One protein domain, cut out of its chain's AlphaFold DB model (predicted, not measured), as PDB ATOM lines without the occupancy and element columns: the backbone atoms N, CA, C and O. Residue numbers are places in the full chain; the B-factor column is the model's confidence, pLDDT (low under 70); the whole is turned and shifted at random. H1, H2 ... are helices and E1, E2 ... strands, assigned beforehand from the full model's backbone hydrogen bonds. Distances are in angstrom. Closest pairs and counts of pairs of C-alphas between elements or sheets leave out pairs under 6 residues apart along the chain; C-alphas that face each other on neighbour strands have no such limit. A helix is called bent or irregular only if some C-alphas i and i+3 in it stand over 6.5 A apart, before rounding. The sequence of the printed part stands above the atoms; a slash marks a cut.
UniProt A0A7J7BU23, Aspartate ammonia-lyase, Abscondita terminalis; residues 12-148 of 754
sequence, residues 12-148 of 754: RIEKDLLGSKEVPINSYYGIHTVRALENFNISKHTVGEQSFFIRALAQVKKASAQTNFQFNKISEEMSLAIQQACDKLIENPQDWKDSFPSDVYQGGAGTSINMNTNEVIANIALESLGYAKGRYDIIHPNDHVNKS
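Overview. This is residues 12 to 148 of the 754 residues of the protein "Aspartate ammonia-lyase" of Abscondita terminalis (UniProt A0A7J7BU23). Helix H5 runs through the middle of a mostly helical body; the helical hairpin of H2 and H3 crosses it on one side, and H1 and the short H6 pack on it elsewhere. The small strand hairpin of E1 and E2 lies far from the middle, by the start of H1, and H4 sits at the end of the helical hairpin where H2 begins. Look for 137 printed residues with two named strands and then six named helices, in the order E1 E2 H1 H2 H3 H4 H5 H6; the sheet, order E1 - E2, is antiparallel. The whole is compact and rounded, with a radius of gyration of the C-alphas of 14.0 A and spans of 41 by 32 by 25 A.

Arrangement. Begin at the hairpin of E1, residues 12 to 16, and E2, residues 19 to 24, antiparallel at 144 degrees; N 12 and O 23, 2.8 A apart, and N 14 and O 21, 2.9 A, are within hydrogen-bond range. Next is H1, residues 31 to 39: the C-alphas of Glu 14 and Ile 31 are 5.9 A apart, the closest of E1 and H1. H1 touches H5, residues 111 to 128, at a tilt of 37 degrees, only just steep, opposite ways; their closest C-alphas are Thr 33 and Asn 116, 5.3 A. H5 is a hub, and so is H2, residues 51 to 70; these two touch at a steep tilt of 66 degrees, closest at the C-alphas of Leu 57 and Thr 117, 7.1 A. H2 and H3, residues 76 to 91, form a helical hairpin at a shallow tilt of 18 degrees, with the C-alphas of Arg 55 and Ile 90 closest at 4.5 A. H3 touches H5 with the C-alphas of Ala 81 and Ala 125 closest at 4.9 A; the tilt of 67 degrees is steep, only just short of about perpendicular. H4, residues 93 to 99, touches H2 about perpendicular at 89 degrees, closest at the C-alphas of Ser 51 and Pro 93, 5.3 A. H6, residues 141 to 145, touches H5 with the C-alphas of Asn 118 and Pro 141 closest at 4.8 A. In H1, H2 and H5 every O i to N i+4 pair is within hydrogen-bond range; in H3 11 of 12 are, in H4 0 of 3 with 3 of 4 O i to N i+3 pairs, and in H6 0 of 1 with 0 of 2.

Along the chain. Find C-alpha 12 at (-1.471, -21.672, 32.093), where E1 begins; E1 is 13.5 A long and E2 16.9 A. H2 starts at C-alpha 51, (19.495, -38.941, 36.217), and is 28.9 A long; H5 is 25.6 A, H3 22.1 A and H1 12.3 A. H4, 10.2 A, is irregular, with C-alphas 95 and 98 7.9 A apart. H6, 5.0 A, ends at C-alpha 145, (9.094, -34.296, 19.758).

Size, cuts and confidence. The two C-alphas farthest apart are those of Ser 43 and Asn 72, 42.2 A. The printed part has no cut, and the links H1 to H2, H4 to H5 and H5 to H6 are long. Mean pLDDT of the printed part is 96.7, and no printed residue is under 70.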
ATOM      1  N   ARG A  12      -1.053 -21.686  33.500       95.62
ATOM      2  CA  ARG A  12      -1.471 -21.672  32.093       95.62
ATOM      3  C   ARG A  12      -2.483 -22.789  31.865       95.62
ATOM      4  O   ARG A  12      -2.404 -23.829  32.513       95.62
ATOM      5  N   ILE A  13      -3.411 -22.595  30.932       96.00
ATOM      6  CA  ILE A  13      -4.378 -23.632  30.554       96.00
ATOM      7  C   ILE A  13      -3.832 -24.401  29.351       96.00
ATOM      8  O   ILE A  13      -3.621 -23.824  28.286       96.00
ATOM      9  N   GLU A  14      -3.656 -25.708  29.513       97.06
ATOM     10  CA  GLU A  14      -3.358 -26.642  28.425       97.06
ATOM     11  C   GLU A  14      -4.580 -27.527  28.124       97.06
ATOM     12  O   GLU A  14      -5.594 -27.497  28.833       97.06
ATOM     13  N   LYS A  15      -4.524 -28.290  27.026       94.44
ATOM     14  CA  LYS A  15      -5.618 -29.157  26.576       94.44
ATOM     15  C   LYS A  15      -5.090 -30.422  25.909       94.44
ATOM     16  O   LYS A  15      -4.242 -30.338  25.028       94.44
ATOM     17  N   ASP A  16      -5.670 -31.561  26.268       94.19
ATOM     18  CA  ASP A  16      -5.449 -32.858  25.632       94.19
ATOM     19  C   ASP A  16      -6.788 -33.510  25.223       94.19
ATOM     20  O   ASP A  16      -7.842 -32.864  25.177       94.19
ATOM     21  N   LEU A  17      -6.750 -34.810  24.909       93.25
ATOM     22  CA  LEU A  17      -7.924 -35.619  24.563       93.25
ATOM     23  C   LEU A  17      -9.003 -35.628  25.664       93.25
ATOM     24  O   LEU A  17     -10.189 -35.737  25.362       93.25
ATOM     25  N   LEU A  18      -8.604 -35.496  26.932       94.50
ATOM     26  CA  LEU A  18      -9.475 -35.552  28.109       94.50
ATOM     27  C   LEU A  18      -9.879 -34.143  28.595       94.50
ATOM     28  O   LEU A  18     -10.243 -33.956  29.760       94.50
ATOM     29  N   GLY A  19      -9.788 -33.133  27.725       96.25
ATOM     30  CA  GLY A  19     -10.162 -31.750  28.015       96.25
ATOM     31  C   GLY A  19      -8.999 -30.891  28.514       96.25
ATOM     32  O   GLY A  19      -7.839 -31.158  28.217       96.25
ATOM     33  N   SER A  20      -9.322 -29.817  29.233       96.69
ATOM     34  CA  SER A  20      -8.345 -28.823  29.689       96.69
ATOM     35  C   SER A  20      -7.981 -28.970  31.161       96.69
ATOM     36  O   SER A  20      -8.799 -29.414  31.968       96.69
ATOM     37  N   LYS A  21      -6.762 -28.545  31.499       96.25
ATOM     38  CA  LYS A  21      -6.266 -28.401  32.872       96.25
ATOM     39  C   LYS A  21      -5.371 -27.181  33.007       96.25
ATOM     40  O   LYS A  21      -4.787 -26.711  32.033       96.25
ATOM     41  N   GLU A  22      -5.257 -26.718  34.240       96.81
ATOM     42  CA  GLU A  22      -4.251 -25.752  34.653       96.81
ATOM     43  C   GLU A  22      -2.905 -26.450  34.900       96.81
ATOM     44  O   GLU A  22      -2.853 -27.556  35.439       96.81
ATOM     45  N   VAL A  23      -1.821 -25.796  34.489       97.19
ATOM     46  CA  VAL A  23      -0.425 -26.210  34.679       97.19
ATOM     47  C   VAL A  23       0.333 -25.004  35.250       97.19
ATOM     48  O   VAL A  23       0.130 -23.903  34.732       97.19
ATOM     49  N   PRO A  24       1.201 -25.134  36.273       96.25
ATOM     50  CA  PRO A  24       1.949 -23.989  36.802       96.25
ATOM     51  C   PRO A  24       2.784 -23.300  35.713       96.25
ATOM     52  O   PRO A  24       3.459 -23.960  34.920       96.25
ATOM     53  N   ILE A  25       2.741 -21.964  35.647       94.62
ATOM     54  CA  ILE A  25       3.248 -21.184  34.501       94.62
ATOM     55  C   ILE A  25       4.732 -21.443  34.207       94.62
ATOM     56  O   ILE A  25       5.129 -21.498  33.044       94.62
ATOM     57  N   ASN A  26       5.527 -21.660  35.257       94.00
ATOM     58  CA  ASN A  26       6.976 -21.847  35.177       94.00
ATOM     59  C   ASN A  26       7.394 -23.286  34.818       94.00
ATOM     60  O   ASN A  26       8.508 -23.481  34.330       94.00
ATOM     61  N   SER A  27       6.529 -24.283  35.034       96.44
ATOM     62  CA  SER A  27       6.856 -25.703  34.849       96.44
ATOM     63  C   SER A  27       7.115 -26.052  33.384       96.44
ATOM     64  O   SER A  27       6.319 -25.703  32.513       96.44
ATOM     65  N   TYR A  28       8.197 -26.784  33.101       98.06
ATOM     66  CA  TYR A  28       8.486 -27.278  31.747       98.06
ATOM     67  C   TYR A  28       7.610 -28.470  31.344       98.06
ATOM     68  O   TYR A  28       7.368 -28.666  30.159       98.06
ATOM     69  N   TYR A  29       7.104 -29.246  32.303       98.12
ATOM     70  CA  TYR A  29       6.102 -30.275  32.033       98.12
ATOM     71  C   TYR A  29       4.729 -29.662  31.700       98.12
ATOM     72  O   TYR A  29       4.500 -28.474  31.942       98.12
ATOM     73  N   GLY A  30       3.820 -30.468  31.145       97.75
ATOM     74  CA  GLY A  30       2.499 -30.051  30.668       97.75
ATOM     75  C   GLY A  30       1.339 -30.869  31.248       97.75
ATOM     76  O   GLY A  30       1.451 -31.502  32.303       97.75
ATOM     77  N   ILE A  31       0.196 -30.825  30.560       97.88
ATOM     78  CA  ILE A  31      -1.063 -31.454  30.983       97.88
ATOM     79  C   ILE A  31      -0.977 -32.968  31.218       97.88
ATOM     80  O   ILE A  31      -1.590 -33.457  32.170       97.88
ATOM     81  N   HIS A  32      -0.226 -33.723  30.413       97.19
ATOM     82  CA  HIS A  32      -0.092 -35.169  30.605       97.19
ATOM     83  C   HIS A  32       0.651 -35.480  31.906       97.19
ATOM     84  O   HIS A  32       0.243 -36.377  32.645       97.19
ATOM     85  N   THR A  33       1.675 -34.689  32.238       97.38
ATOM     86  CA  THR A  33       2.382 -34.797  33.521       97.38
ATOM     87  C   THR A  33       1.500 -34.382  34.699       97.38
ATOM     88  O   THR A  33       1.471 -35.085  35.705       97.38
ATOM     89  N   VAL A  34       0.705 -33.310  34.581       97.25
ATOM     90  CA  VAL A  34      -0.255 -32.928  35.638       97.25
ATOM     91  C   VAL A  34      -1.278 -34.044  35.889       97.25
ATOM     92  O   VAL A  34      -1.543 -34.387  37.040       97.25
ATOM     93  N   ARG A  35      -1.795 -34.696  34.838       96.50
ATOM     94  CA  ARG A  35      -2.658 -35.881  35.000       96.50
ATOM     95  C   ARG A  35      -1.924 -37.060  35.640       96.50
ATOM     96  O   ARG A  35      -2.541 -37.797  36.403       96.50
ATOM     97  N   ALA A  36      -0.638 -37.257  35.354       96.06
ATOM     98  CA  ALA A  36       0.156 -38.299  36.001       96.06
ATOM     99  C   ALA A  36       0.310 -38.041  37.511       96.06
ATOM    100  O   ALA A  36       0.086 -38.957  38.294       96.06
ATOM    101  N   LEU A  37       0.591 -36.799  37.916       95.38
ATOM    102  CA  LEU A  37       0.690 -36.388  39.325       95.38
ATOM    103  C   LEU A  37      -0.629 -36.553  40.096       95.38
ATOM    104  O   LEU A  37      -0.620 -36.951  41.258       95.38
ATOM    105  N   GLU A  38      -1.766 -36.265  39.460       95.25
ATOM    106  CA  GLU A  38      -3.090 -36.459  40.070       95.25
ATOM    107  C   GLU A  38      -3.474 -37.940  40.217       95.25
ATOM    108  O   GLU A  38      -4.141 -38.308  41.183       95.25
ATOM    109  N   ASN A  39      -3.067 -38.788  39.265       95.50
ATOM    110  CA  ASN A  39      -3.412 -40.212  39.247       95.50
ATOM    111  C   ASN A  39      -2.446 -41.089  40.064       95.50
ATOM    112  O   ASN A  39      -2.850 -42.141  40.561       95.50
ATOM    113  N   PHE A  40      -1.170 -40.702  40.163       94.94
ATOM    114  CA  PHE A  40      -0.086 -41.534  40.690       94.94
ATOM    115  C   PHE A  40       0.661 -40.806  41.817       94.94
ATOM    116  O   PHE A  40       1.628 -40.083  41.594       94.94
ATOM    117  N   ASN A  41       0.188 -41.027  43.044       92.12
ATOM    118  CA  ASN A  41       0.801 -40.565  44.289       92.12
ATOM    119  C   ASN A  41       0.886 -41.769  45.243       92.12
ATOM    120  O   ASN A  41       0.015 -41.981  46.088       92.12
ATOM    121  N   ILE A  42       1.868 -42.635  44.987       95.38
ATOM    122  CA  ILE A  42       1.991 -43.992  45.541       95.38
ATOM    123  C   ILE A  42       3.205 -44.093  46.474       95.38
ATOM    124  O   ILE A  42       3.164 -44.799  47.485       95.38
ATOM    125  N   SER A  43       4.290 -43.396  46.137       93.31
ATOM    126  CA  SER A  43       5.583 -43.452  46.815       93.31
ATOM    127  C   SER A  43       6.110 -42.052  47.173       93.31
ATOM    128  O   SER A  43       5.356 -41.088  47.284       93.31
ATOM    129  N   LYS A  44       7.417 -41.942  47.434       90.00
ATOM    130  CA  LYS A  44       8.130 -40.662  47.593       90.00
ATOM    131  C   LYS A  44       9.254 -40.480  46.569       90.00
ATOM    132  O   LYS A  44      10.017 -39.528  46.690       90.00
ATOM    133  N   HIS A  45       9.368 -41.395  45.609       91.75
ATOM    134  CA  HIS A  45      10.431 -41.408  44.612       91.75
ATOM    135  C   HIS A  45       9.909 -40.870  43.291       91.75
ATOM    136  O   HIS A  45       8.869 -41.313  42.800       91.75
ATOM    137  N   THR A  46      10.640 -39.923  42.712       94.94
ATOM    138  CA  THR A  46      10.258 -39.292  41.447       94.94
ATOM    139  C   THR A  46      11.208 -39.679  40.324       94.94
ATOM    140  O   THR A  46      12.379 -40.001  40.531       94.94
ATOM    141  N   VAL A  47      10.708 -39.611  39.095       94.81
ATOM    142  CA  VAL A  47      11.501 -39.823  37.874       94.81
ATOM    143  C   VAL A  47      12.667 -38.828  37.798       94.81
ATOM    144  O   VAL A  47      13.741 -39.174  37.314       94.81
ATOM    145  N   GLY A  48      12.500 -37.636  38.379       95.00
ATOM    146  CA  GLY A  48      13.535 -36.624  38.594       95.00
ATOM    147  C   GLY A  48      14.782 -37.095  39.351       95.00
ATOM    148  O   GLY A  48      15.833 -36.471  39.237       95.00
ATOM    149  N   GLU A  49      14.707 -38.190  40.110       94.00
ATOM    150  CA  GLU A  49      15.866 -38.771  40.808       94.00
ATOM    151  C   GLU A  49      16.717 -39.648  39.867       94.00
ATOM    152  O   GLU A  49      17.906 -39.860  40.101       94.00
ATOM    153  N   GLN A  50      16.140 -40.103  38.753       93.31
ATOM    154  CA  GLN A  50      16.717 -41.083  37.832       93.31
ATOM    155  C   GLN A  50      17.553 -40.406  36.730       93.31
ATOM    156  O   GLN A  50      17.228 -40.454  35.543       93.31
ATOM    157  N   SER A  51      18.663 -39.768  37.117       94.81
ATOM    158  CA  SER A  51      19.495 -38.941  36.217       94.81
ATOM    159  C   SER A  51      19.994 -39.672  34.957       94.81
ATOM    160  O   SER A  51      20.007 -39.089  33.872       94.81
ATOM    161  N   PHE A  52      20.358 -40.959  35.055       95.88
ATOM    162  CA  PHE A  52      20.719 -41.769  33.879       95.88
ATOM    163  C   PHE A  52      19.543 -41.964  32.912       95.88
ATOM    164  O   PHE A  52      19.755 -42.027  31.702       95.88
ATOM    165  N   PHE A  53      18.315 -42.031  33.428       96.81
ATOM    166  CA  PHE A  53      17.115 -42.255  32.630       96.81
ATOM    167  C   PHE A  53      16.640 -40.978  31.936       96.81
ATOM    168  O   PHE A  53      16.345 -41.023  30.746       96.81
ATOM    169  N   ILE A  54      16.698 -39.821  32.610       98.00
ATOM    170  CA  ILE A  54      16.480 -38.500  31.988       98.00
ATOM    171  C   ILE A  54      17.454 -38.291  30.818       98.00
ATOM    172  O   ILE A  54      17.031 -37.958  29.709       98.00
ATOM    173  N   ARG A  55      18.751 -38.567  31.035       98.31
ATOM    174  CA  ARG A  55      19.783 -38.522  29.987       98.31
ATOM    175  C   ARG A  55      19.458 -39.463  28.824       98.31
ATOM    176  O   ARG A  55      19.517 -39.035  27.674       98.31
ATOM    177  N   ALA A  56      19.104 -40.715  29.104       98.44
ATOM    178  CA  ALA A  56      18.808 -41.713  28.076       98.44
ATOM    179  C   ALA A  56      17.554 -41.373  27.250       98.44
ATOM    180  O   ALA A  56      17.567 -41.487  26.024       98.44
ATOM    181  N   LEU A  57      16.493 -40.887  27.898       98.69
ATOM    182  CA  LEU A  57      15.286 -40.400  27.230       98.69
ATOM    183  C   LEU A  57      15.630 -39.224  26.299       98.69
ATOM    184  O   LEU A  57      15.278 -39.250  25.120       98.69
ATOM    185  N   ALA A  58      16.401 -38.242  26.776       98.75
ATOM    186  CA  ALA A  58      16.853 -37.113  25.961       98.75
ATOM    187  C   ALA A  58      17.773 -37.530  24.792       98.75
ATOM    188  O   ALA A  58      17.641 -36.988  23.692       98.75
ATOM    189  N   GLN A  59      18.645 -38.532  24.972       98.88
ATOM    190  CA  GLN A  59      19.445 -39.121  23.886       98.88
ATOM    191  C   GLN A  59      18.554 -39.715  22.783       98.88
ATOM    192  O   GLN A  59      18.745 -39.406  21.603       98.88
ATOM    193  N   VAL A  60      17.536 -40.503  23.151       98.88
ATOM    194  CA  VAL A  60      16.576 -41.090  22.198       98.88
ATOM    195  C   VAL A  60      15.781 -40.007  21.459       98.88
ATOM    196  O   VAL A  60      15.627 -40.087  20.235       98.88
ATOM    197  N   LYS A  61      15.334 -38.949  22.154       98.88
ATOM    198  CA  LYS A  61      14.656 -37.805  21.513       98.88
ATOM    199  C   LYS A  61      15.583 -37.028  20.576       98.88
ATOM    200  O   LYS A  61      15.157 -36.679  19.477       98.88
ATOM    201  N   LYS A  62      16.855 -36.812  20.941       98.88
ATOM    202  CA  LYS A  62      17.848 -36.143  20.079       98.88
ATOM    203  C   LYS A  62      18.104 -36.929  18.790       98.88
ATOM    204  O   LYS A  62      17.998 -36.353  17.707       98.88
ATOM    205  N   ALA A  63      18.362 -38.234  18.890       98.81
ATOM    206  CA  ALA A  63      18.541 -39.094  17.719       98.81
ATOM    207  C   ALA A  63      17.285 -39.109  16.828       98.81
ATOM    208  O   ALA A  63      17.383 -38.952  15.610       98.81
ATOM    209  N   SER A  64      16.094 -39.197  17.434       98.69
ATOM    210  CA  SER A  64      14.817 -39.166  16.710       98.69
ATOM    211  C   SER A  64      14.569 -37.827  16.004       98.69
ATOM    212  O   SER A  64      14.086 -37.818  14.872       98.69
ATOM    213  N   ALA A  65      14.927 -36.689  16.605       98.75
ATOM    214  CA  ALA A  65      14.817 -35.371  15.969       98.75
ATOM    215  C   ALA A  65      15.761 -35.225  14.759       98.75
ATOM    216  O   ALA A  65      15.374 -34.654  13.734       98.75
ATOM    217  N   GLN A  66      16.970 -35.789  14.842       98.69
ATOM    218  CA  GLN A  66      17.920 -35.853  13.724       98.69
ATOM    219  C   GLN A  66      17.376 -36.718  12.579       98.69
ATOM    220  O   GLN A  66      17.362 -36.282  11.428       98.69
ATOM    221  N   THR A  67      16.850 -37.910  12.882       98.69
ATOM    222  CA  THR A  67      16.271 -38.801  11.865       98.69
ATOM    223  C   THR A  67      15.014 -38.208  11.232       98.69
ATOM    224  O   THR A  67      14.864 -38.239  10.013       98.69
ATOM    225  N   ASN A  68      14.116 -37.604  12.015       98.62
ATOM    226  CA  ASN A  68      12.916 -36.976  11.459       98.62
ATOM    227  C   ASN A  68      13.243 -35.783  10.547       98.62
ATOM    228  O   ASN A  68      12.526 -35.579   9.570       98.62
ATOM    229  N   PHE A  69      14.333 -35.045  10.786       98.44
ATOM    230  CA  PHE A  69      14.825 -34.047   9.833       98.44
ATOM    231  C   PHE A  69      15.364 -34.695   8.546       98.44
ATOM    232  O   PHE A  69      14.915 -34.343   7.457       98.44
ATOM    233  N   GLN A  70      16.226 -35.714   8.656       98.19
ATOM    234  CA  GLN A  70      16.761 -36.468   7.505       98.19
ATOM    235  C   GLN A  70      15.651 -37.058   6.605       98.19
ATOM    236  O   GLN A  70      15.800 -37.118   5.386       98.19
ATOM    237  N   PHE A  71      14.508 -37.444   7.185       97.94
ATOM    238  CA  PHE A  71      13.323 -37.944   6.470       97.94
ATOM    239  C   PHE A  71      12.258 -36.872   6.143       97.94
ATOM    240  O   PHE A  71      11.143 -37.225   5.741       97.94
ATOM    241  N   ASN A  72      12.578 -35.579   6.287       97.44
ATOM    242  CA  ASN A  72      11.697 -34.435   6.008       97.44
ATOM    243  C   ASN A  72      10.327 -34.512   6.729       97.44
ATOM    244  O   ASN A  72       9.276 -34.259   6.140       97.44
ATOM    245  N   LYS A  73      10.327 -34.922   8.006       97.62
ATOM    246  CA  LYS A  73       9.135 -35.058   8.873       97.62
ATOM    247  C   LYS A  73       8.935 -33.898   9.853       97.62
ATOM    248  O   LYS A  73       7.834 -33.762  10.384       97.62
ATOM    249  N   ILE A  74       9.976 -33.094  10.072       97.62
ATOM    250  CA  ILE A  74       9.992 -31.817  10.806       97.62
ATOM    251  C   ILE A  74      10.936 -30.843  10.078       97.62
ATOM    252  O   ILE A  74      11.756 -31.286   9.271       97.62
ATOM    253  N   SER A  75      10.833 -29.535  10.341       97.94
ATOM    254  CA  SER A  75      11.762 -28.546   9.771       97.94
ATOM    255  C   SER A  75      13.147 -28.603  10.431       97.94
ATOM    256  O   SER A  75      13.307 -29.135  11.532       97.94
ATOM    257  N   GLU A  76      14.147 -28.018   9.767       97.81
ATOM    258  CA  GLU A  76      15.502 -27.865  10.315       97.81
ATOM    259  C   GLU A  76      15.491 -27.066  11.628       97.81
ATOM    260  O   GLU A  76      16.031 -27.523  12.629       97.81
ATOM    261  N   GLU A  77      14.785 -25.930  11.657       97.88
ATOM    262  CA  GLU A  77      14.605 -25.081  12.843       97.88
ATOM    263  C   GLU A  77      14.007 -25.852  14.033       97.88
ATOM    264  O   GLU A  77      14.563 -25.821  15.132       97.88
ATOM    265  N   MET A  78      12.927 -26.615  13.809       98.00
ATOM    266  CA  MET A  78      12.325 -27.460  14.847       98.00
ATOM    267  C   MET A  78      13.293 -28.547  15.317       98.00
ATOM    268  O   MET A  78      13.402 -28.791  16.517       98.00
ATOM    269  N   SER A  79      14.009 -29.196  14.394       98.50
ATOM    270  CA  SER A  79      14.987 -30.227  14.745       98.50
ATOM    271  C   SER A  79      16.130 -29.652  15.579       98.50
ATOM    272  O   SER A  79      16.467 -30.224  16.610       98.50
ATOM    273  N   LEU A  80      16.695 -28.506  15.193       98.50
ATOM    274  CA  LEU A  80      17.779 -27.851  15.927       98.50
ATOM    275  C   LEU A  80      17.327 -27.392  17.320       98.50
ATOM    276  O   LEU A  80      18.038 -27.649  18.290       98.50
ATOM    277  N   ALA A  81      16.137 -26.795  17.448       98.62
ATOM    278  CA  ALA A  81      15.591 -26.388  18.744       98.62
ATOM    279  C   ALA A  81      15.340 -27.594  19.673       98.62
ATOM    280  O   ALA A  81      15.706 -27.552  20.848       98.62
ATOM    281  N   ILE A  82      14.793 -28.697  19.145       98.88
ATOM    282  CA  ILE A  82      14.594 -29.945  19.901       98.88
ATOM    283  C   ILE A  82      15.942 -30.571  20.290       98.88
ATOM    284  O   ILE A  82      16.108 -30.978  21.435       98.88
ATOM    285  N   GLN A  83      16.931 -30.611  19.390       98.75
ATOM    286  CA  GLN A  83      18.266 -31.137  19.698       98.75
ATOM    287  C   GLN A  83      18.955 -30.334  20.815       98.75
ATOM    288  O   GLN A  83      19.452 -30.939  21.763       98.75
ATOM    289  N   GLN A  84      18.918 -28.998  20.755       98.56
ATOM    290  CA  GLN A  84      19.454 -28.119  21.805       98.56
ATOM    291  C   GLN A  84      18.713 -28.277  23.141       98.56
ATOM    292  O   GLN A  84      19.326 -28.195  24.205       98.56
ATOM    293  N   ALA A  85      17.398 -28.514  23.106       98.62
ATOM    294  CA  ALA A  85      16.620 -28.824  24.300       98.62
ATOM    295  C   ALA A  85      17.032 -30.170  24.919       98.62
ATOM    296  O   ALA A  85      17.213 -30.246  26.134       98.62
ATOM    297  N   CYS A  86      17.254 -31.204  24.100       98.81
ATOM    298  CA  CYS A  86      17.791 -32.482  24.563       98.81
ATOM    299  C   CYS A  86      19.192 -32.338  25.170       98.81
ATOM    300  O   CYS A  86      19.448 -32.929  26.213       98.81
ATOM    301  N   ASP A  87      20.092 -31.560  24.561       98.62
ATOM    302  CA  ASP A  87      21.476 -31.426  25.042       98.62
ATOM    303  C   ASP A  87      21.550 -30.908  26.483       98.62
ATOM    304  O   ASP A  87      22.285 -31.473  27.291       98.62
ATOM    305  N   LYS A  88      20.689 -29.954  26.866       98.06
ATOM    306  CA  LYS A  88      20.584 -29.487  28.261       98.06
ATOM    307  C   LYS A  88      20.257 -30.614  29.256       98.06
ATOM    308  O   LYS A  88      20.741 -30.573  30.386       98.06
ATOM    309  N   LEU A  89      19.450 -31.601  28.850       98.25
ATOM    310  CA  LEU A  89      19.092 -32.781  29.655       98.25
ATOM    311  C   LEU A  89      20.164 -33.884  29.587       98.25
ATOM    312  O   LEU A  89      20.296 -34.668  30.523       98.25
ATOM    313  N   ILE A  90      20.923 -33.972  28.491       98.44
ATOM    314  CA  ILE A  90      22.005 -34.952  28.325       98.44
ATOM    315  C   ILE A  90      23.228 -34.530  29.143       98.44
ATOM    316  O   ILE A  90      23.802 -35.355  29.856       98.44
ATOM    317  N   GLU A  91      23.625 -33.262  29.068       97.00
ATOM    318  CA  GLU A  91      24.784 -32.729  29.784       97.00
ATOM    319  C   GLU A  91      24.534 -32.728  31.297       97.00
ATOM    320  O   GLU A  91      25.277 -33.379  32.036       97.00
ATOM    321  N   ASN A  92      23.443 -32.091  31.741       95.31
ATOM    322  CA  ASN A  92      23.164 -31.794  33.150       95.31
ATOM    323  C   ASN A  92      21.796 -32.344  33.620       95.31
ATOM    324  O   ASN A  92      20.948 -31.569  34.063       95.31
ATOM    325  N   PRO A  93      21.530 -33.666  33.533       95.12
ATOM    326  CA  PRO A  93      20.218 -34.253  33.843       95.12
ATOM    327  C   PRO A  93      19.724 -33.946  35.264       95.12
ATOM    328  O   PRO A  93      18.521 -33.800  35.472       95.12
ATOM    329  N   GLN A  94      20.639 -33.817  36.229       94.50
ATOM    330  CA  GLN A  94      20.320 -33.529  37.628       94.50
ATOM    331  C   GLN A  94      19.664 -32.151  37.830       94.50
ATOM    332  O   GLN A  94      18.821 -32.003  38.714       94.50
ATOM    333  N   ASP A  95      19.983 -31.169  36.978       96.38
ATOM    334  CA  ASP A  95      19.433 -29.807  37.050       96.38
ATOM    335  C   ASP A  95      17.944 -29.773  36.642       96.38
ATOM    336  O   ASP A  95      17.235 -28.805  36.914       96.38
ATOM    337  N   TRP A  96      17.452 -30.847  36.013       96.50
ATOM    338  CA  TRP A  96      16.075 -30.984  35.531       96.50
ATOM    339  C   TRP A  96      15.175 -31.816  36.454       96.50
ATOM    340  O   TRP A  96      14.020 -32.044  36.088       96.50
ATOM    341  N   LYS A  97      15.642 -32.242  37.642       96.19
ATOM    342  CA  LYS A  97      14.878 -33.090  38.586       96.19
ATOM    343  C   LYS A  97      13.427 -32.626  38.771       96.19
ATOM    344  O   LYS A  97      12.500 -33.415  38.589       96.19
ATOM    345  N   ASP A  98      13.222 -31.342  39.055       96.06
ATOM    346  CA  ASP A  98      11.896 -30.779  39.353       96.06
ATOM    347  C   ASP A  98      10.983 -30.665  38.113       96.06
ATOM    348  O   ASP A  98       9.773 -30.471  38.233       96.06
ATOM    349  N   SER A  99      11.537 -30.841  36.906       97.62
ATOM    350  CA  SER A  99      10.766 -30.969  35.660       97.62
ATOM    351  C   SER A  99      10.247 -32.394  35.415       97.62
ATOM    352  O   SER A  99       9.396 -32.577  34.546       97.62
ATOM    353  N   PHE A 100      10.690 -33.382  36.200       97.75
ATOM    354  CA  PHE A 100      10.233 -34.777  36.157       97.75
ATOM    355  C   PHE A 100       9.608 -35.227  37.499       97.75
ATOM    356  O   PHE A 100      10.060 -36.201  38.108       97.75
ATOM    357  N   PRO A 101       8.558 -34.541  37.994       96.31
ATOM    358  CA  PRO A 101       7.990 -34.782  39.324       96.31
ATOM    359  C   PRO A 101       7.169 -36.080  39.436       96.31
ATOM    360  O   PRO A 101       6.778 -36.446  40.540       96.31
ATOM    361  N   SER A 102       6.879 -36.754  38.317       93.88
ATOM    362  CA  SER A 102       6.068 -37.981  38.265       93.88
ATOM    363  C   SER A 102       6.610 -39.088  39.182       93.88
ATOM    364  O   SER A 102       7.822 -39.311  39.223       93.88
ATOM    365  N   ASP A 103       5.717 -39.825  39.852       94.62
ATOM    366  CA  ASP A 103       6.057 -41.019  40.641       94.62
ATOM    367  C   ASP A 103       6.658 -42.119  39.745       94.62
ATOM    368  O   ASP A 103       6.241 -42.318  38.594       94.62
ATOM    369  N   VAL A 104       7.630 -42.855  40.282       92.19
ATOM    370  CA  VAL A 104       8.198 -44.056  39.649       92.19
ATOM    371  C   VAL A 104       7.167 -45.188  39.523       92.19
ATOM    372  O   VAL A 104       7.229 -45.973  38.577       92.19
ATOM    373  N   TYR A 105       6.179 -45.251  40.422       93.50
ATOM    374  CA  TYR A 105       5.041 -46.164  40.322       93.50
ATOM    375  C   TYR A 105       3.905 -45.527  39.517       93.50
ATOM    376  O   TYR A 105       3.127 -44.730  40.036       93.50
ATOM    377  N   GLN A 106       3.772 -45.920  38.250       91.00
ATOM    378  CA  GLN A 106       2.757 -45.386  37.340       91.00
ATOM    379  C   GLN A 106       2.168 -46.458  36.422       91.00
ATOM    380  O   GLN A 106       2.850 -47.396  36.009       91.00
ATOM    381  N   GLY A 107       0.890 -46.296  36.073       85.50
ATOM    382  CA  GLY A 107       0.225 -47.116  35.061       85.50
ATOM    383  C   GLY A 107       0.572 -46.690  33.629       85.50
ATOM    384  O   GLY A 107       1.069 -45.590  33.388       85.50
ATOM    385  N   GLY A 108       0.257 -47.553  32.657       84.69
ATOM    386  CA  GLY A 108       0.374 -47.228  31.229       84.69
ATOM    387  C   GLY A 108       1.782 -47.375  30.641       84.69
ATOM    388  O   GLY A 108       2.152 -46.575  29.780       84.69
ATOM    389  N   ALA A 109       2.556 -48.368  31.098       89.88
ATOM    390  CA  ALA A 109       3.839 -48.774  30.505       89.88
ATOM    391  C   ALA A 109       4.848 -47.619  30.320       89.88
ATOM    392  O   ALA A 109       5.467 -47.480  29.272       89.88
ATOM    393  N   GLY A 110       4.953 -46.717  31.305       94.06
ATOM    394  CA  GLY A 110       5.870 -45.573  31.225       94.06
ATOM    395  C   GLY A 110       5.432 -44.439  30.285       94.06
ATOM    396  O   GLY A 110       6.206 -43.516  30.030       94.06
ATOM    397  N   THR A 111       4.192 -44.451  29.780       97.19
ATOM    398  CA  THR A 111       3.695 -43.403  28.865       97.19
ATOM    399  C   THR A 111       3.688 -42.024  29.517       97.19
ATOM    400  O   THR A 111       3.986 -41.038  28.844       97.19
ATOM    401  N   SER A 112       3.438 -41.939  30.827       96.88
ATOM    402  CA  SER A 112       3.530 -40.666  31.551       96.88
ATOM    403  C   SER A 112       4.962 -40.120  31.553       96.88
ATOM    404  O   SER A 112       5.141 -38.929  31.341       96.88
ATOM    405  N   ILE A 113       5.988 -40.971  31.686       97.38
ATOM    406  CA  ILE A 113       7.410 -40.584  31.577       97.38
ATOM    407  C   ILE A 113       7.777 -40.127  30.160       97.38
ATOM    408  O   ILE A 113       8.415 -39.083  29.992       97.38
ATOM    409  N   ASN A 114       7.355 -40.872  29.134       98.44
ATOM    410  CA  ASN A 114       7.592 -40.488  27.741       98.44
ATOM    411  C   ASN A 114       6.938 -39.127  27.429       98.44
ATOM    412  O   ASN A 114       7.592 -38.234  26.890       98.44
ATOM    413  N   MET A 115       5.687 -38.919  27.853       98.38
ATOM    414  CA  MET A 115       4.994 -37.641  27.672       98.38
ATOM    415  C   MET A 115       5.576 -36.506  28.516       98.38
ATOM    416  O   MET A 115       5.756 -35.419  27.978       98.38
ATOM    417  N   ASN A 116       5.975 -36.751  29.767       98.50
ATOM    418  CA  ASN A 116       6.688 -35.773  30.595       98.50
ATOM    419  C   ASN A 116       7.983 -35.316  29.903       98.50
ATOM    420  O   ASN A 116       8.277 -34.124  29.887       98.50
ATOM    421  N   THR A 117       8.716 -36.234  29.268       98.69
ATOM    422  CA  THR A 117       9.901 -35.906  28.457       98.69
ATOM    423  C   THR A 117       9.534 -35.078  27.223       98.69
ATOM    424  O   THR A 117      10.177 -34.064  26.953       98.69
ATOM    425  N   ASN A 118       8.491 -35.477  26.485       98.81
ATOM    426  CA  ASN A 118       8.031 -34.764  25.291       98.81
ATOM    427  C   ASN A 118       7.593 -33.322  25.609       98.81
ATOM    428  O   ASN A 118       7.934 -32.404  24.867       98.81
ATOM    429  N   GLU A 119       6.862 -33.118  26.709       98.81
ATOM    430  CA  GLU A 119       6.401 -31.805  27.182       98.81
ATOM    431  C   GLU A 119       7.571 -30.916  27.621       98.81
ATOM    432  O   GLU A 119       7.670 -29.773  27.174       98.81
ATOM    433  N   VAL A 120       8.491 -31.454  28.432       98.75
ATOM    434  CA  VAL A 120       9.681 -30.729  28.908       98.75
ATOM    435  C   VAL A 120      10.547 -30.271  27.737       98.75
ATOM    436  O   VAL A 120      10.852 -29.084  27.627       98.75
ATOM    437  N   ILE A 121      10.880 -31.172  26.811       98.88
ATOM    438  CA  ILE A 121      11.706 -30.845  25.639       98.88
ATOM    439  C   ILE A 121      10.985 -29.861  24.708       98.88
ATOM    440  O   ILE A 121      11.619 -28.916  24.235       98.88
ATOM    441  N   ALA A 122       9.672 -30.011  24.489       98.81
ATOM    442  CA  ALA A 122       8.893 -29.048  23.709       98.81
ATOM    443  C   ALA A 122       8.945 -27.643  24.327       98.81
ATOM    444  O   ALA A 122       9.218 -26.676  23.622       98.81
ATOM    445  N   ASN A 123       8.751 -27.516  25.642       98.69
ATOM    446  CA  ASN A 123       8.753 -26.219  26.321       98.69
ATOM    447  C   ASN A 123      10.144 -25.572  26.407       98.69
ATOM    448  O   ASN A 123      10.241 -24.352  26.291       98.69
ATOM    449  N   ILE A 124      11.220 -26.357  26.535       98.50
ATOM    450  CA  ILE A 124      12.601 -25.847  26.440       98.50
ATOM    451  C   ILE A 124      12.908 -25.359  25.012       98.50
ATOM    452  O   ILE A 124      13.563 -24.330  24.848       98.50
ATOM    453  N   ALA A 125      12.440 -26.077  23.985       98.56
ATOM    454  CA  ALA A 125      12.640 -25.715  22.581       98.56
ATOM    455  C   ALA A 125      11.807 -24.487  22.162       98.56
ATOM    456  O   ALA A 125      12.279 -23.642  21.408       98.56
ATOM    457  N   LEU A 126      10.580 -24.342  22.678       98.56
ATOM    458  CA  LEU A 126       9.776 -23.126  22.500       98.56
ATOM    459  C   LEU A 126      10.485 -21.904  23.086       98.56
ATOM    460  O   LEU A 126      10.574 -20.870  22.429       98.56
ATOM    461  N   GLU A 127      11.029 -22.043  24.292       97.62
ATOM    462  CA  GLU A 127      11.722 -20.963  24.989       97.62
ATOM    463  C   GLU A 127      13.038 -20.565  24.303       97.62
ATOM    464  O   GLU A 127      13.339 -19.374  24.225       97.62
ATOM    465  N   SER A 128      13.791 -21.513  23.723       96.19
ATOM    466  CA  SER A 128      14.982 -21.182  22.920       96.19
ATOM    467  C   SER A 128      14.653 -20.453  21.611       96.19
ATOM    468  O   SER A 128      15.489 -19.700  21.116       96.19
ATOM    469  N   LEU A 129      13.432 -20.613  21.091       96.69
ATOM    470  CA  LEU A 129      12.888 -19.851  19.960       96.69
ATOM    471  C   LEU A 129      12.150 -18.561  20.386       96.69
ATOM    472  O   LEU A 129      11.581 -17.869  19.543       96.69
ATOM    473  N   GLY A 130      12.153 -18.211  21.679       97.38
ATOM    474  CA  GLY A 130      11.519 -16.994  22.206       97.38
ATOM    475  C   GLY A 130       9.996 -17.071  22.389       97.38
ATOM    476  O   GLY A 130       9.354 -16.040  22.603       97.38
ATOM    477  N   TYR A 131       9.403 -18.264  22.323       97.81
ATOM    478  CA  TYR A 131       7.974 -18.492  22.542       97.81
ATOM    479  C   TYR A 131       7.665 -18.920  23.982       97.81
ATOM    480  O   TYR A 131       8.472 -19.542  24.669       97.81
ATOM    481  N   ALA A 132       6.453 -18.604  24.444       96.31
ATOM    482  CA  ALA A 132       5.985 -18.997  25.769       96.31
ATOM    483  C   ALA A 132       5.735 -20.513  25.878       96.31
ATOM    484  O   ALA A 132       5.274 -21.152  24.928       96.31
ATOM    485  N   LYS A 133       5.960 -21.062  27.077       97.69
ATOM    486  CA  LYS A 133       5.609 -22.444  27.441       97.69
ATOM    487  C   LYS A 133       4.121 -22.719  27.149       97.69
ATOM    488  O   LYS A 133       3.268 -21.870  27.414       97.69
ATOM    489  N   GLY A 134       3.809 -23.881  26.579       95.81
ATOM    490  CA  GLY A 134       2.465 -24.268  26.131       95.81
ATOM    491  C   GLY A 134       2.073 -23.809  24.716       95.81
ATOM    492  O   GLY A 134       0.973 -24.129  24.266       95.81
ATOM    493  N   ARG A 135       2.941 -23.102  23.967       96.69
ATOM    494  CA  ARG A 135       2.734 -22.760  22.535       96.69
ATOM    495  C   ARG A 135       2.967 -23.950  21.600       96.69
ATOM    496  O   ARG A 135       3.767 -23.919  20.663       96.69
ATOM    497  N   TYR A 136       2.246 -25.033  21.867       97.19
ATOM    498  CA  TYR A 136       2.377 -26.297  21.152       97.19
ATOM    499  C   TYR A 136       1.840 -26.262  19.708       97.19
ATOM    500  O   TYR A 136       2.000 -27.235  18.978       97.19
ATOM    501  N   ASP A 137       1.259 -25.141  19.270       96.38
ATOM    502  CA  ASP A 137       1.001 -24.832  17.859       96.38
ATOM    503  C   ASP A 137       2.292 -24.623  17.039       96.38
ATOM    504  O   ASP A 137       2.250 -24.664  15.811       96.38
ATOM    505  N   ILE A 138       3.437 -24.441  17.710       97.19
ATOM    506  CA  ILE A 138       4.760 -24.278  17.095       97.19
ATOM    507  C   ILE A 138       5.605 -25.547  17.301       97.19
ATOM    508  O   ILE A 138       6.053 -26.164  16.334       97.19
ATOM    509  N   ILE A 139       5.780 -26.006  18.548       98.19
ATOM    510  CA  ILE A 139       6.441 -27.287  18.862       98.19
ATOM    511  C   ILE A 139       5.489 -28.162  19.676       98.19
ATOM    512  O   ILE A 139       5.365 -28.003  20.888       98.19
ATOM    513  N   HIS A 140       4.814 -29.096  19.000       98.38
ATOM    514  CA  HIS A 140       3.878 -30.016  19.642       98.38
ATOM    515  C   HIS A 140       4.621 -31.217  20.265       98.38
ATOM    516  O   HIS A 140       5.408 -31.864  19.560       98.38
ATOM    517  N   PRO A 141       4.354 -31.581  21.540       98.31
ATOM    518  CA  PRO A 141       4.979 -32.732  22.197       98.31
ATOM    519  C   PRO A 141       4.805 -34.039  21.411       98.31
ATOM    520  O   PRO A 141       5.755 -34.804  21.268       98.31
ATOM    521  N   ASN A 142       3.620 -34.274  20.838       98.12
ATOM    522  CA  ASN A 142       3.349 -35.486  20.062       98.12
ATOM    523  C   ASN A 142       3.862 -35.389  18.615       98.12
ATOM    524  O   ASN A 142       4.578 -36.271  18.149       98.12
ATOM    525  N   ASP A 143       3.523 -34.315  17.897       97.56
ATOM    526  CA  ASP A 143       3.748 -34.259  16.447       97.56
ATOM    527  C   ASP A 143       5.166 -33.872  16.043       97.56
ATOM    528  O   ASP A 143       5.552 -34.173  14.911       97.56
ATOM    529  N   HIS A 144       5.937 -33.224  16.921       98.44
ATOM    530  CA  HIS A 144       7.315 -32.816  16.638       98.44
ATOM    531  C   HIS A 144       8.318 -33.576  17.523       98.44
ATOM    532  O   HIS A 144       9.231 -34.195  16.981       98.44
ATOM    533  N   VAL A 145       8.132 -33.620  18.852       98.69
ATOM    534  CA  VAL A 145       9.094 -34.296  19.758       98.69
ATOM    535  C   VAL A 145       8.942 -35.825  19.737       98.69
ATOM    536  O   VAL A 145       9.935 -36.537  19.595       98.69
ATOM    537  N   ASN A 146       7.712 -36.349  19.779       98.69
ATOM    538  CA  ASN A 146       7.412 -37.786  19.662       98.69
ATOM    539  C   ASN A 146       7.182 -38.253  18.205       98.69
ATOM    540  O   ASN A 146       6.545 -39.282  17.962       98.69
ATOM    541  N   LYS A 147       7.673 -37.509  17.204       98.38
ATOM    542  CA  LYS A 147       7.454 -37.855  15.792       98.38
ATOM    543  C   LYS A 147       8.111 -39.197  15.445       98.38
ATOM    544  O   LYS A 147       9.278 -39.419  15.773       98.38
ATOM    545  N   SER A 148       7.366 -40.070  14.765       98.06
ATOM    546  CA  SER A 148       7.807 -41.417  14.354       98.06
ATOM    547  C   SER A 148       8.290 -42.305  15.524       98.06
ATOM    548  O   SER A 148       9.227 -43.080  15.366       98.06
TER     549      SER A 148